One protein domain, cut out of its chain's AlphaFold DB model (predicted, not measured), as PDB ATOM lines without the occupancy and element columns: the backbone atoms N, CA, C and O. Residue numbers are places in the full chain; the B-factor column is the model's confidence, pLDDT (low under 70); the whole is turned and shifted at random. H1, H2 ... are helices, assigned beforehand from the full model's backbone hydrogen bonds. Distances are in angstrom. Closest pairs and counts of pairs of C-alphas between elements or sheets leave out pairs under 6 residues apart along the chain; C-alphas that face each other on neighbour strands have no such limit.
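What this domain is: This is residues 26 to 114 of the 118 residues of the protein "ABC transporter permease subunit" of Actinobacteria bacterium (UniProt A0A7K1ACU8). One long helix, H4, forms one side of a narrow V, and H1 forms the other; the two come together where H1 begins and H4 ends, and they spread towards the other end, where the short helix H3 sits between H2 and the first part of H4. H2 carries on beyond H1 after a single residue, and residues 50 to 68 make a wide loop to one side on the way from H2 to H3. The printed part has 89 residues with four named helices, in the order H1, H2, H3, H4, and no named strand; the class is all helix. The whole is loose, with a radius of gyration of the C-alphas of 16.4 A, and spans 47 by 36 by 21 A.

Where its parts are: H4, residues 82 to 113, is the longest helix, 46.8 A from C-alpha 82 at (-11.027, -28.742, 26.515) to C-alpha 113 at (29.131, -49.101, 13.725). H1, residues 26 to 41, measures 22.5 A and begins with C-alpha 26 at (28.678, -43.170, 11.001). H3, residues 69 to 77, measures 12.2 A. H2, residues 43 to 49, is the shortest at 9.8 A.

How they stand to each other: H4 touches H1 with residues 103 to 113 alone, and H1 touches H4 with residues 26 to 33 alone. Their closest C-alphas, those of Gly 26 and Val 110, are 5.5 A apart. The two helices run opposite ways at a shallow tilt of 14 degrees. H4 also touches H3, with its residues 85 to 92 alone; the closest C-alphas, of Ile 73 and Leu 88, are 5.9 A apart. H3 and H4 form a helical hairpin, running opposite ways at a shallow tilt of 28 degrees. H3 touches H2 as well, with the C-alphas of Tyr 47 and Ser 71 closest at 4.8 A. The lines of H2 and H3 are about perpendicular, but only just, at 71 degrees. H1 and H2 meet only through their link, while H1 and H3 are apart, as are H2 and H4. In H1, H2, H3 and H4, every O i to N i+4 pair is within hydrogen-bond range.

The domain as a whole: The two C-alphas farthest apart, those of Thr 81 and Gln 114, are 49.3 A apart, while the first and last printed C-alphas, of Gly 26 and Gln 114, are 6.7 A apart. The printed part has no cut. The link from H2 to H3 is long, with 19 residues; those from H1 to H2 and from H3 to H4 are tight. The mean pLDDT of the printed part is 75.4, and 27 residues are under 70: residues 40 to 41, 44 to 48, 50 to 67 and 113 to 114.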
ATOM      1  N   GLY A  26      29.296 -44.080  10.028       78.50
ATOM      2  CA  GLY A  26      28.678 -43.170  11.001       78.50
ATOM      3  C   GLY A  26      28.102 -41.901  10.360       78.50
ATOM      4  O   GLY A  26      26.987 -41.500  10.682       78.50
ATOM      5  N   GLY A  27      28.817 -41.314   9.392       82.75
ATOM      6  CA  GLY A  27      28.367 -40.131   8.651       82.75
ATOM      7  C   GLY A  27      27.188 -40.417   7.718       82.75
ATOM      8  O   GLY A  27      26.259 -39.618   7.650       82.75
ATOM      9  N   ILE A  28      27.176 -41.582   7.058       84.31
ATOM     10  CA  ILE A  28      26.045 -42.025   6.223       84.31
ATOM     11  C   ILE A  28      24.793 -42.195   7.087       84.31
ATOM     12  O   ILE A  28      23.729 -41.693   6.737       84.31
ATOM     13  N   THR A  29      24.931 -42.850   8.242       80.75
ATOM     14  CA  THR A  29      23.812 -43.060   9.168       80.75
ATOM     15  C   THR A  29      23.270 -41.722   9.678       80.75
ATOM     16  O   THR A  29      22.066 -41.492   9.617       80.75
ATOM     17  N   GLY A  30      24.148 -40.797  10.085       80.81
ATOM     18  CA  GLY A  30      23.754 -39.441  10.480       80.81
ATOM     19  C   GLY A  30      23.044 -38.662   9.366       80.81
ATOM     20  O   GLY A  30      22.022 -38.027   9.618       80.81
ATOM     21  N   GLY A  31      23.530 -38.757   8.125       85.19
ATOM     22  CA  GLY A  31      22.910 -38.111   6.963       85.19
ATOM     23  C   GLY A  31      21.516 -38.654   6.638       85.19
ATOM     24  O   GLY A  31      20.596 -37.874   6.395       85.19
ATOM     25  N   VAL A  32      21.330 -39.978   6.696       84.00
ATOM     26  CA  VAL A  32      20.014 -40.616   6.503       84.00
ATOM     27  C   VAL A  32      19.023 -40.142   7.564       84.00
ATOM     28  O   VAL A  32      17.889 -39.800   7.238       84.00
ATOM     29  N   LEU A  33      19.451 -40.055   8.823       78.19
ATOM     30  CA  LEU A  33      18.598 -39.609   9.926       78.19
ATOM     31  C   LEU A  33      18.204 -38.140   9.807       78.19
ATOM     32  O   LEU A  33      17.043 -37.802  10.029       78.19
ATOM     33  N   LEU A  34      19.139 -37.276   9.407       81.50
ATOM     34  CA  LEU A  34      18.850 -35.868   9.146       81.50
ATOM     35  C   LEU A  34      17.828 -35.717   8.005       81.50
ATOM     36  O   LEU A  34      16.903 -34.912   8.101       81.50
ATOM     37  N   GLY A  35      17.966 -36.525   6.948       84.31
ATOM     38  CA  GLY A  35      17.022 -36.570   5.830       84.31
ATOM     39  C   GLY A  35      15.627 -37.043   6.247       84.31
ATOM     40  O   GLY A  35      14.637 -36.412   5.886       84.31
ATOM     41  N   LEU A  36      15.542 -38.096   7.065       79.31
ATOM     42  CA  LEU A  36      14.275 -38.583   7.618       79.31
ATOM     43  C   LEU A  36      13.611 -37.537   8.520       79.31
ATOM     44  O   LEU A  36      12.419 -37.278   8.378       79.31
ATOM     45  N   GLY A  37      14.378 -36.885   9.398       75.81
ATOM     46  CA  GLY A  37      13.878 -35.788  10.229       75.81
ATOM     47  C   GLY A  37      13.352 -34.620   9.394       75.81
ATOM     48  O   GLY A  37      12.310 -34.052   9.716       75.81
ATOM     49  N   ARG A  38      14.014 -34.305   8.274       80.94
ATOM     50  CA  ARG A  38      13.546 -33.285   7.329       80.94
ATOM     51  C   ARG A  38      12.239 -33.688   6.642       80.94
ATOM     52  O   ARG A  38      11.347 -32.855   6.559       80.94
ATOM     53  N   ALA A  39      12.102 -34.944   6.217       78.00
ATOM     54  CA  ALA A  39      10.862 -35.458   5.631       78.00
ATOM     55  C   ALA A  39       9.694 -35.434   6.636       78.00
ATOM     56  O   ALA A  39       8.580 -35.060   6.284       78.00
ATOM     57  N   ILE A  40       9.958 -35.752   7.909       69.44
ATOM     58  CA  ILE A  40       8.977 -35.599   8.995       69.44
ATOM     59  C   ILE A  40       8.647 -34.115   9.228       69.44
ATOM     60  O   ILE A  40       7.520 -33.783   9.567       69.44
ATOM     61  N   GLY A  41       9.593 -33.200   9.015       65.88
ATOM     62  CA  GLY A  41       9.354 -31.754   9.082       65.88
ATOM     63  C   GLY A  41       8.515 -31.197   7.926       65.88
ATOM     64  O   GLY A  41       7.901 -30.140   8.074       65.88
ATOM     65  N   GLU A  42       8.416 -31.908   6.796       78.31
ATOM     66  CA  GLU A  42       7.551 -31.505   5.678       78.31
ATOM     67  C   GLU A  42       6.054 -31.650   5.989       78.31
ATOM     68  O   GLU A  42       5.214 -31.247   5.189       78.31
ATOM     69  N   THR A  43       5.668 -32.124   7.176       72.19
ATOM     70  CA  THR A  43       4.257 -32.216   7.585       72.19
ATOM     71  C   THR A  43       3.519 -30.876   7.581       72.19
ATOM     72  O   THR A  43       2.297 -30.852   7.426       72.19
ATOM     73  N   VAL A  44       4.237 -29.754   7.713       65.44
ATOM     74  CA  VAL A  44       3.663 -28.409   7.523       65.44
ATOM     75  C   VAL A  44       3.335 -28.164   6.048       65.44
ATOM     76  O   VAL A  44       2.264 -27.655   5.741       65.44
ATOM     77  N   ALA A  45       4.196 -28.586   5.118       65.94
ATOM     78  CA  ALA A  45       3.893 -28.522   3.688       65.94
ATOM     79  C   ALA A  45       2.708 -29.437   3.330       65.94
ATOM     80  O   ALA A  45       1.807 -29.021   2.606       65.94
ATOM     81  N   ILE A  46       2.650 -30.642   3.913       69.88
ATOM     82  CA  ILE A  46       1.530 -31.582   3.741       69.88
ATOM     83  C   ILE A  46       0.202 -30.967   4.216       69.88
ATOM     84  O   ILE A  46      -0.811 -31.139   3.545       69.88
ATOM     85  N   TYR A  47       0.205 -30.222   5.329       67.25
ATOM     86  CA  TYR A  47      -0.983 -29.531   5.848       67.25
ATOM     87  C   TYR A  47      -1.572 -28.526   4.850       67.25
ATOM     88  O   TYR A  47      -2.787 -28.445   4.710       67.25
ATOM     89  N   TYR A  48      -0.722 -27.774   4.148       64.62
ATOM     90  CA  TYR A  48      -1.179 -26.763   3.192       64.62
ATOM     91  C   TYR A  48      -1.604 -27.339   1.835       64.62
ATOM     92  O   TYR A  48      -2.336 -26.675   1.104       64.62
ATOM     93  N   VAL A  49      -1.142 -28.542   1.478       70.44
ATOM     94  CA  VAL A  49      -1.364 -29.133   0.146       70.44
ATOM     95  C   VAL A  49      -2.492 -30.167   0.135       70.44
ATOM     96  O   VAL A  49      -3.221 -30.252  -0.854       70.44
ATOM     97  N   LEU A  50      -2.649 -30.965   1.196       69.38
ATOM     98  CA  LEU A  50      -3.645 -32.040   1.229       69.38
ATOM     99  C   LEU A  50      -4.942 -31.625   1.922       69.38
ATOM    100  O   LEU A  50      -4.944 -30.889   2.908       69.38
ATOM    101  N   GLN A  51      -6.054 -32.193   1.455       62.28
ATOM    102  CA  GLN A  51      -7.309 -32.156   2.197       62.28
ATOM    103  C   GLN A  51      -7.295 -33.257   3.264       62.28
ATOM    104  O   GLN A  51      -7.334 -34.454   2.952       62.28
ATOM    105  N   LEU A  52      -7.246 -32.845   4.535       66.25
ATOM    106  CA  LEU A  52      -7.283 -33.748   5.684       66.25
ATOM    107  C   LEU A  52      -8.613 -34.510   5.709       66.25
ATOM    108  O   LEU A  52      -9.673 -33.937   5.948       66.25
ATOM    109  N   SER A  53      -8.558 -35.820   5.473       64.25
ATOM    110  CA  SER A  53      -9.726 -36.700   5.522       64.25
ATOM    111  C   SER A  53      -9.392 -37.968   6.311       64.25
ATOM    112  O   SER A  53      -8.318 -38.535   6.118       64.25
ATOM    113  N   MET A  54     -10.307 -38.418   7.177       57.59
ATOM    114  CA  MET A  54     -10.188 -39.676   7.940       57.59
ATOM    115  C   MET A  54     -10.662 -40.913   7.154       57.59
ATOM    116  O   MET A  54     -10.704 -42.010   7.703       57.59
ATOM    117  N   ASN A  55     -11.042 -40.758   5.881       64.00
ATOM    118  CA  ASN A  55     -11.476 -41.882   5.060       64.00
ATOM    119  C   ASN A  55     -10.273 -42.639   4.492       64.00
ATOM    120  O   ASN A  55      -9.376 -42.054   3.887       64.00
ATOM    121  N   ILE A  56     -10.283 -43.961   4.672       62.69
ATOM    122  CA  ILE A  56      -9.245 -44.856   4.164       62.69
ATOM    123  C   ILE A  56      -9.470 -45.009   2.665       62.69
ATOM    124  O   ILE A  56     -10.345 -45.755   2.224       62.69
ATOM    125  N   ASN A  57      -8.692 -44.280   1.874       61.69
ATOM    126  CA  ASN A  57      -8.888 -44.249   0.437       61.69
ATOM    127  C   ASN A  57      -8.010 -45.295  -0.263       61.69
ATOM    128  O   ASN A  57      -6.954 -44.988  -0.808       61.69
ATOM    129  N   LEU A  58      -8.429 -46.565  -0.198       62.09
ATOM    130  CA  LEU A  58      -7.657 -47.690  -0.746       62.09
ATOM    131  C   LEU A  58      -7.646 -47.730  -2.289       62.09
ATOM    132  O   LEU A  58      -6.752 -48.335  -2.872       62.09
ATOM    133  N   PHE A  59      -8.621 -47.087  -2.948       66.81
ATOM    134  CA  PHE A  59      -8.833 -47.179  -4.402       66.81
ATOM    135  C   PHE A  59      -8.696 -45.845  -5.164       66.81
ATOM    136  O   PHE A  59      -8.808 -45.848  -6.387       66.81
ATOM    137  N   GLN A  60      -8.429 -44.713  -4.497       66.38
ATOM    138  CA  GLN A  60      -8.340 -43.390  -5.146       66.38
ATOM    139  C   GLN A  60      -6.980 -42.714  -4.896       66.38
ATOM    140  O   GLN A  60      -6.874 -41.674  -4.253       66.38
ATOM    141  N   ILE A  61      -5.919 -43.316  -5.438       65.00
ATOM    142  CA  ILE A  61      -4.512 -42.912  -5.237       65.00
ATOM    143  C   ILE A  61      -4.198 -41.523  -5.841       65.00
ATOM    144  O   ILE A  61      -3.251 -40.867  -5.420       65.00
ATOM    145  N   LEU A  62      -4.981 -41.068  -6.831       68.88
ATOM    146  CA  LEU A  62      -4.774 -39.788  -7.528       68.88
ATOM    147  C   LEU A  62      -5.466 -38.596  -6.850       68.88
ATOM    148  O   LEU A  62      -5.216 -37.453  -7.229       68.88
ATOM    149  N   GLU A  63      -6.351 -38.830  -5.884       67.81
ATOM    150  CA  GLU A  63      -6.996 -37.731  -5.169       67.81
ATOM    151  C   GLU A  63      -6.079 -37.219  -4.050       67.81
ATOM    152  O   GLU A  63      -5.481 -38.025  -3.335       67.81
ATOM    153  N   PRO A  64      -5.993 -35.894  -3.826       64.62
ATOM    154  CA  PRO A  64      -5.159 -35.298  -2.782       64.62
ATOM    155  C   PRO A  64      -5.840 -35.431  -1.409       64.62
ATOM    156  O   PRO A  64      -6.121 -34.445  -0.724       64.62
ATOM    157  N   ARG A  65      -6.161 -36.670  -1.030       63.53
ATOM    158  CA  ARG A  65      -6.832 -37.042   0.214       63.53
ATOM    159  C   ARG A  65      -5.834 -37.744   1.120       63.53
ATOM    160  O   ARG A  65      -5.256 -38.764   0.756       63.53
ATOM    161  N   GLY A  66      -5.642 -37.191   2.309       64.62
ATOM    162  CA  GLY A  66      -4.687 -37.707   3.282       64.62
ATOM    163  C   GLY A  66      -4.122 -36.589   4.144       64.62
ATOM    164  O   GLY A  66      -4.403 -35.414   3.935       64.62
ATOM    165  N   GLY A  67      -3.333 -36.943   5.146       67.06
ATOM    166  CA  GLY A  67      -2.698 -35.954   6.003       67.06
ATOM    167  C   GLY A  67      -1.773 -36.614   7.006       67.06
ATOM    168  O   GLY A  67      -1.978 -37.765   7.390       67.06
ATOM    169  N   ALA A  68      -0.746 -35.886   7.432       73.44
ATOM    170  CA  ALA A  68       0.093 -36.335   8.528       73.44
ATOM    171  C   ALA A  68      -0.585 -36.055   9.875       73.44
ATOM    172  O   ALA A  68      -1.372 -35.117  10.012       73.44
ATOM    173  N   ILE A  69      -0.233 -36.832  10.901       71.69
ATOM    174  CA  ILE A  69      -0.769 -36.661  12.263       71.69
ATOM    175  C   ILE A  69      -0.456 -35.245  12.789       71.69
ATOM    176  O   ILE A  69      -1.305 -34.611  13.403       71.69
ATOM    177  N   ALA A  70       0.723 -34.702  12.471       73.19
ATOM    178  CA  ALA A  70       1.095 -33.328  12.816       73.19
ATOM    179  C   ALA A  70       0.217 -32.268  12.117       73.19
ATOM    180  O   ALA A  70      -0.136 -31.263  12.728       73.19
ATOM    181  N   SER A  71      -0.184 -32.511  10.864       75.38
ATOM    182  CA  SER A  71      -1.110 -31.647  10.117       75.38
ATOM    183  C   SER A  71      -2.505 -31.641  10.763       75.38
ATOM    184  O   SER A  71      -3.131 -30.592  10.875       75.38
ATOM    185  N   TRP A  72      -2.966 -32.796  11.256       74.44
ATOM    186  CA  TRP A  72      -4.213 -32.914  12.020       74.44
ATOM    187  C   TRP A  72      -4.167 -32.150  13.341       74.44
ATOM    188  O   TRP A  72      -5.132 -31.465  13.681       74.44
ATOM    189  N   ILE A  73      -3.041 -32.234  14.057       77.56
ATOM    190  CA  ILE A  73      -2.848 -31.472  15.293       77.56
ATOM    191  C   ILE A  73      -2.979 -29.977  15.001       77.56
ATOM    192  O   ILE A  73      -3.781 -29.310  15.645       77.56
ATOM    193  N   LEU A  74      -2.275 -29.471  13.985       76.50
ATOM    194  CA  LEU A  74      -2.311 -28.054  13.617       76.50
ATOM    195  C   LEU A  74      -3.716 -27.579  13.210       76.50
ATOM    196  O   LEU A  74      -4.139 -26.510  13.644       76.50
ATOM    197  N   SER A  75      -4.452 -28.387  12.440       76.56
ATOM    198  CA  SER A  75      -5.818 -28.062  12.002       76.56
ATOM    199  C   SER A  75      -6.787 -27.857  13.160       76.56
ATOM    200  O   SER A  75      -7.682 -27.023  13.068       76.56
ATOM    201  N   ARG A  76      -6.670 -28.681  14.207       77.44
ATOM    202  CA  ARG A  76      -7.652 -28.735  15.294       77.44
ATOM    203  C   ARG A  76      -7.225 -27.941  16.518       77.44
ATOM    204  O   ARG A  76      -8.073 -27.611  17.333       77.44
ATOM    205  N   PHE A  77      -5.944 -27.591  16.632       76.56
ATOM    206  CA  PHE A  77      -5.405 -26.853  17.773       76.56
ATOM    207  C   PHE A  77      -6.079 -25.489  17.987       76.56
ATOM    208  O   PHE A  77      -6.267 -25.084  19.128       76.56
ATOM    209  N   GLY A  78      -6.473 -24.797  16.910       75.75
ATOM    210  CA  GLY A  78      -7.138 -23.489  16.989       75.75
ATOM    211  C   GLY A  78      -8.636 -23.530  17.325       75.75
ATOM    212  O   GLY A  78      -9.185 -22.516  17.738       75.75
ATOM    213  N   GLU A  79      -9.289 -24.685  17.166       77.12
ATOM    214  CA  GLU A  79     -10.744 -24.865  17.342       77.12
ATOM    215  C   GLU A  79     -11.087 -25.848  18.478       77.12
ATOM    216  O   GLU A  79     -12.252 -26.182  18.687       77.12
ATOM    217  N   ALA A  80     -10.079 -26.343  19.204       74.56
ATOM    218  CA  ALA A  80     -10.234 -27.433  20.159       74.56
ATOM    219  C   ALA A  80     -11.007 -27.019  21.419       74.56
ATOM    220  O   ALA A  80     -10.628 -26.085  22.125       74.56
ATOM    221  N   THR A  81     -12.035 -27.798  21.763       80.31
ATOM    222  CA  THR A  81     -12.657 -27.764  23.103       80.31
ATOM    223  C   THR A  81     -11.731 -28.440  24.134       80.31
ATOM    224  O   THR A  81     -10.905 -29.269  23.753       80.31
ATOM    225  N   ASP A  82     -11.885 -28.183  25.443       77.12
ATOM    226  CA  ASP A  82     -11.027 -28.742  26.515       77.12
ATOM    227  C   ASP A  82     -10.756 -30.258  26.389       77.12
ATOM    228  O   ASP A  82      -9.628 -30.719  26.553       77.12
ATOM    229  N   LYS A  83     -11.767 -31.064  26.029       78.62
ATOM    230  CA  LYS A  83     -11.587 -32.514  25.813       78.62
ATOM    231  C   LYS A  83     -10.721 -32.847  24.593       78.62
ATOM    232  O   LYS A  83      -9.941 -33.796  24.639       78.62
ATOM    233  N   GLU A  84     -10.860 -32.097  23.505       78.88
ATOM    234  CA  GLU A  84     -10.087 -32.307  22.277       78.88
ATOM    235  C   GLU A  84      -8.640 -31.851  22.458       78.88
ATOM    236  O   GLU A  84      -7.726 -32.524  21.980       78.88
ATOM    237  N   PHE A  85      -8.417 -30.782  23.229       82.00
ATOM    238  CA  PHE A  85      -7.084 -30.287  23.571       82.00
ATOM    239  C   PHE A  85      -6.224 -31.369  24.244       82.00
ATOM    240  O   PHE A  85      -5.077 -31.596  23.858       82.00
ATOM    241  N   HIS A  86      -6.797 -32.112  25.195       83.06
ATOM    242  CA  HIS A  86      -6.101 -33.217  25.861       83.06
ATOM    243  C   HIS A  86      -5.745 -34.350  24.877       83.06
ATOM    244  O   HIS A  86      -4.656 -34.921  24.958       83.06
ATOM    245  N   GLY A  87      -6.626 -34.646  23.915       83.31
ATOM    246  CA  GLY A  87      -6.368 -35.628  22.855       83.31
ATOM    247  C   GLY A  87      -5.256 -35.197  21.892       83.31
ATOM    248  O   GLY A  87      -4.395 -36.003  21.535       83.31
ATOM    249  N   LEU A  88      -5.223 -33.914  21.528       83.62
ATOM    250  CA  LEU A  88      -4.184 -33.311  20.685       83.62
ATOM    251  C   LEU A  88      -2.810 -33.348  21.367       83.62
ATOM    252  O   LEU A  88      -1.816 -33.725  20.742       83.62
ATOM    253  N   MET A  89      -2.762 -33.038  22.665       84.19
ATOM    254  CA  MET A  89      -1.540 -33.137  23.468       84.19
ATOM    255  C   MET A  89      -1.034 -34.581  23.571       84.19
ATOM    256  O   MET A  89       0.167 -34.824  23.430       84.19
ATOM    257  N   ALA A  90      -1.933 -35.556  23.743       85.69
ATOM    258  CA  ALA A  90      -1.572 -36.973  23.728       85.69
ATOM    259  C   ALA A  90      -1.009 -37.413  22.363       85.69
ATOM    260  O   ALA A  90       0.006 -38.109  22.312       85.69
ATOM    261  N   ALA A  91      -1.602 -36.965  21.251       83.06
ATOM    262  CA  ALA A  91      -1.087 -37.248  19.909       83.06
ATOM    263  C   ALA A  91       0.314 -36.643  19.683       83.06
ATOM    264  O   ALA A  91       1.196 -37.309  19.133       83.06
ATOM    265  N   GLY A  92       0.553 -35.418  20.165       83.56
ATOM    266  CA  GLY A  92       1.876 -34.788  20.145       83.56
ATOM    267  C   GLY A  92       2.921 -35.579  20.941       83.56
ATOM    268  O   GLY A  92       4.034 -35.801  20.458       83.56
ATOM    269  N   LEU A  93       2.544 -36.085  22.120       87.62
ATOM    270  CA  LEU A  93       3.402 -36.944  22.942       87.62
ATOM    271  C   LEU A  93       3.789 -38.240  22.209       87.62
ATOM    272  O   LEU A  93       4.948 -38.648  22.254       87.62
ATOM    273  N   VAL A  94       2.853 -38.869  21.494       87.19
ATOM    274  CA  VAL A  94       3.130 -40.087  20.710       87.19
ATOM    275  C   VAL A  94       4.166 -39.821  19.614       87.19
ATOM    276  O   VAL A  94       5.108 -40.604  19.455       87.19
ATOM    277  N   ILE A  95       4.047 -38.708  18.883       83.38
ATOM    278  CA  ILE A  95       5.025 -38.329  17.847       83.38
ATOM    279  C   ILE A  95       6.396 -38.055  18.476       83.38
ATOM    280  O   ILE A  95       7.427 -38.492  17.948       83.38
ATOM    281  N   PHE A  96       6.418 -37.377  19.624       84.31
ATOM    282  CA  PHE A  96       7.647 -37.108  20.363       84.31
ATOM    283  C   PHE A  96       8.346 -38.404  20.793       84.31
ATOM    284  O   PHE A  96       9.528 -38.591  20.503       84.31
ATOM    285  N   ILE A  97       7.608 -39.339  21.400       89.25
ATOM    286  CA  ILE A  97       8.135 -40.646  21.819       89.25
ATOM    287  C   ILE A  97       8.636 -41.440  20.611       89.25
ATOM    288  O   ILE A  97       9.726 -42.004  20.659       89.25
ATOM    289  N   THR A  98       7.887 -41.446  19.509       84.25
ATOM    290  CA  THR A  98       8.287 -42.141  18.276       84.25
ATOM    291  C   THR A  98       9.614 -41.594  17.748       84.25
ATOM    292  O   THR A  98      10.531 -42.357  17.443       84.25
ATOM    293  N   THR A  99       9.759 -40.270  17.714       81.31
ATOM    294  CA  THR A  99      10.999 -39.610  17.278       81.31
ATOM    295  C   THR A  99      12.159 -39.917  18.222       81.31
ATOM    296  O   THR A  99      13.282 -40.158  17.776       81.31
ATOM    297  N   LEU A 100      11.896 -39.953  19.529       84.25
ATOM    298  CA  LEU A 100      12.890 -40.303  20.537       84.25
ATOM    299  C   LEU A 100      13.370 -41.746  20.359       84.25
ATOM    300  O   LEU A 100      14.575 -41.978  20.354       84.25
ATOM    301  N   ILE A 101      12.460 -42.699  20.135       86.75
ATOM    302  CA  ILE A 101      12.796 -44.105  19.870       86.75
ATOM    303  C   ILE A 101      13.658 -44.225  18.612       86.75
ATOM    304  O   ILE A 101      14.695 -44.889  18.646       86.75
ATOM    305  N   ILE A 102      13.280 -43.553  17.521       81.88
ATOM    306  CA  ILE A 102      14.057 -43.560  16.273       81.88
ATOM    307  C   ILE A 102      15.467 -43.006  16.514       81.88
ATOM    308  O   ILE A 102      16.449 -43.641  16.126       81.88
ATOM    309  N   ASN A 103      15.586 -41.870  17.209       82.12
ATOM    310  CA  ASN A 103      16.878 -41.271  17.552       82.12
ATOM    311  C   ASN A 103      17.710 -42.145  18.505       82.12
ATOM    312  O   ASN A 103      18.940 -42.174  18.412       82.12
ATOM    313  N   LEU A 104      17.067 -42.885  19.407       84.75
ATOM    314  CA  LEU A 104      17.745 -43.823  20.296       84.75
ATOM    315  C   LEU A 104      18.317 -45.005  19.503       84.75
ATOM    316  O   LEU A 104      19.507 -45.297  19.615       84.75
ATOM    317  N   ILE A 105      17.499 -45.645  18.660       83.69
ATOM    318  CA  ILE A 105      17.915 -46.763  17.796       83.69
ATOM    319  C   ILE A 105      19.064 -46.326  16.886       83.69
ATOM    320  O   ILE A 105      20.078 -47.018  16.780       83.69
ATOM    321  N   ALA A 106      18.937 -45.148  16.286       74.50
ATOM    322  CA  ALA A 106      19.984 -44.509  15.509       74.50
ATOM    323  C   ALA A 106      21.308 -44.401  16.271       74.50
ATOM    324  O   ALA A 106      22.340 -44.866  15.785       74.50
ATOM    325  N   ASN A 107      21.281 -43.834  17.477       76.75
ATOM    326  CA  ASN A 107      22.474 -43.701  18.310       76.75
ATOM    327  C   ASN A 107      23.092 -45.057  18.664       76.75
ATOM    328  O   ASN A 107      24.316 -45.185  18.684       76.75
ATOM    329  N   ILE A 108      22.274 -46.083  18.910       81.88
ATOM    330  CA  ILE A 108      22.761 -47.442  19.182       81.88
ATOM    331  C   ILE A 108      23.462 -48.020  17.946       81.88
ATOM    332  O   ILE A 108      24.567 -48.555  18.063       81.88
ATOM    333  N   ILE A 109      22.862 -47.883  16.761       78.19
ATOM    334  CA  ILE A 109      23.447 -48.358  15.498       78.19
ATOM    335  C   ILE A 109      24.768 -47.638  15.218       78.19
ATOM    336  O   ILE A 109      25.761 -48.294  14.912       78.19
ATOM    337  N   VAL A 110      24.810 -46.312  15.378       73.50
ATOM    338  CA  VAL A 110      26.023 -45.506  15.169       73.50
ATOM    339  C   VAL A 110      27.122 -45.899  16.153       73.50
ATOM    340  O   VAL A 110      28.250 -46.157  15.731       73.50
ATOM    341  N   ASN A 111      26.806 -46.025  17.446       73.06
ATOM    342  CA  ASN A 111      27.779 -46.459  18.451       73.06
ATOM    343  C   ASN A 111      28.313 -47.872  18.171       73.06
ATOM    344  O   ASN A 111      29.486 -48.142  18.413       73.06
ATOM    345  N   LYS A 112      27.486 -48.770  17.622       70.69
ATOM    346  CA  LYS A 112      27.907 -50.125  17.237       70.69
ATOM    347  C   LYS A 112      28.706 -50.155  15.928       70.69
ATOM    348  O   LYS A 112      29.574 -51.010  15.769       70.69
ATOM    349  N   ALA A 113      28.432 -49.236  15.003       67.00
ATOM    350  CA  ALA A 113      29.131 -49.101  13.725       67.00
ATOM    351  C   ALA A 113      30.495 -48.397  13.845       67.00
ATOM    352  O   ALA A 113      31.311 -48.502  12.929       67.00
ATOM    353  N   GLN A 114      30.775 -47.722  14.968       65.12
ATOM    354  CA  GLN A 114      32.065 -47.088  15.256       65.12
ATOM    355  C   GLN A 114      32.888 -47.851  16.317       65.12
ATOM    356  O   GLN A 114      33.085 -47.342  17.420       65.12
TER     357      GLN A 114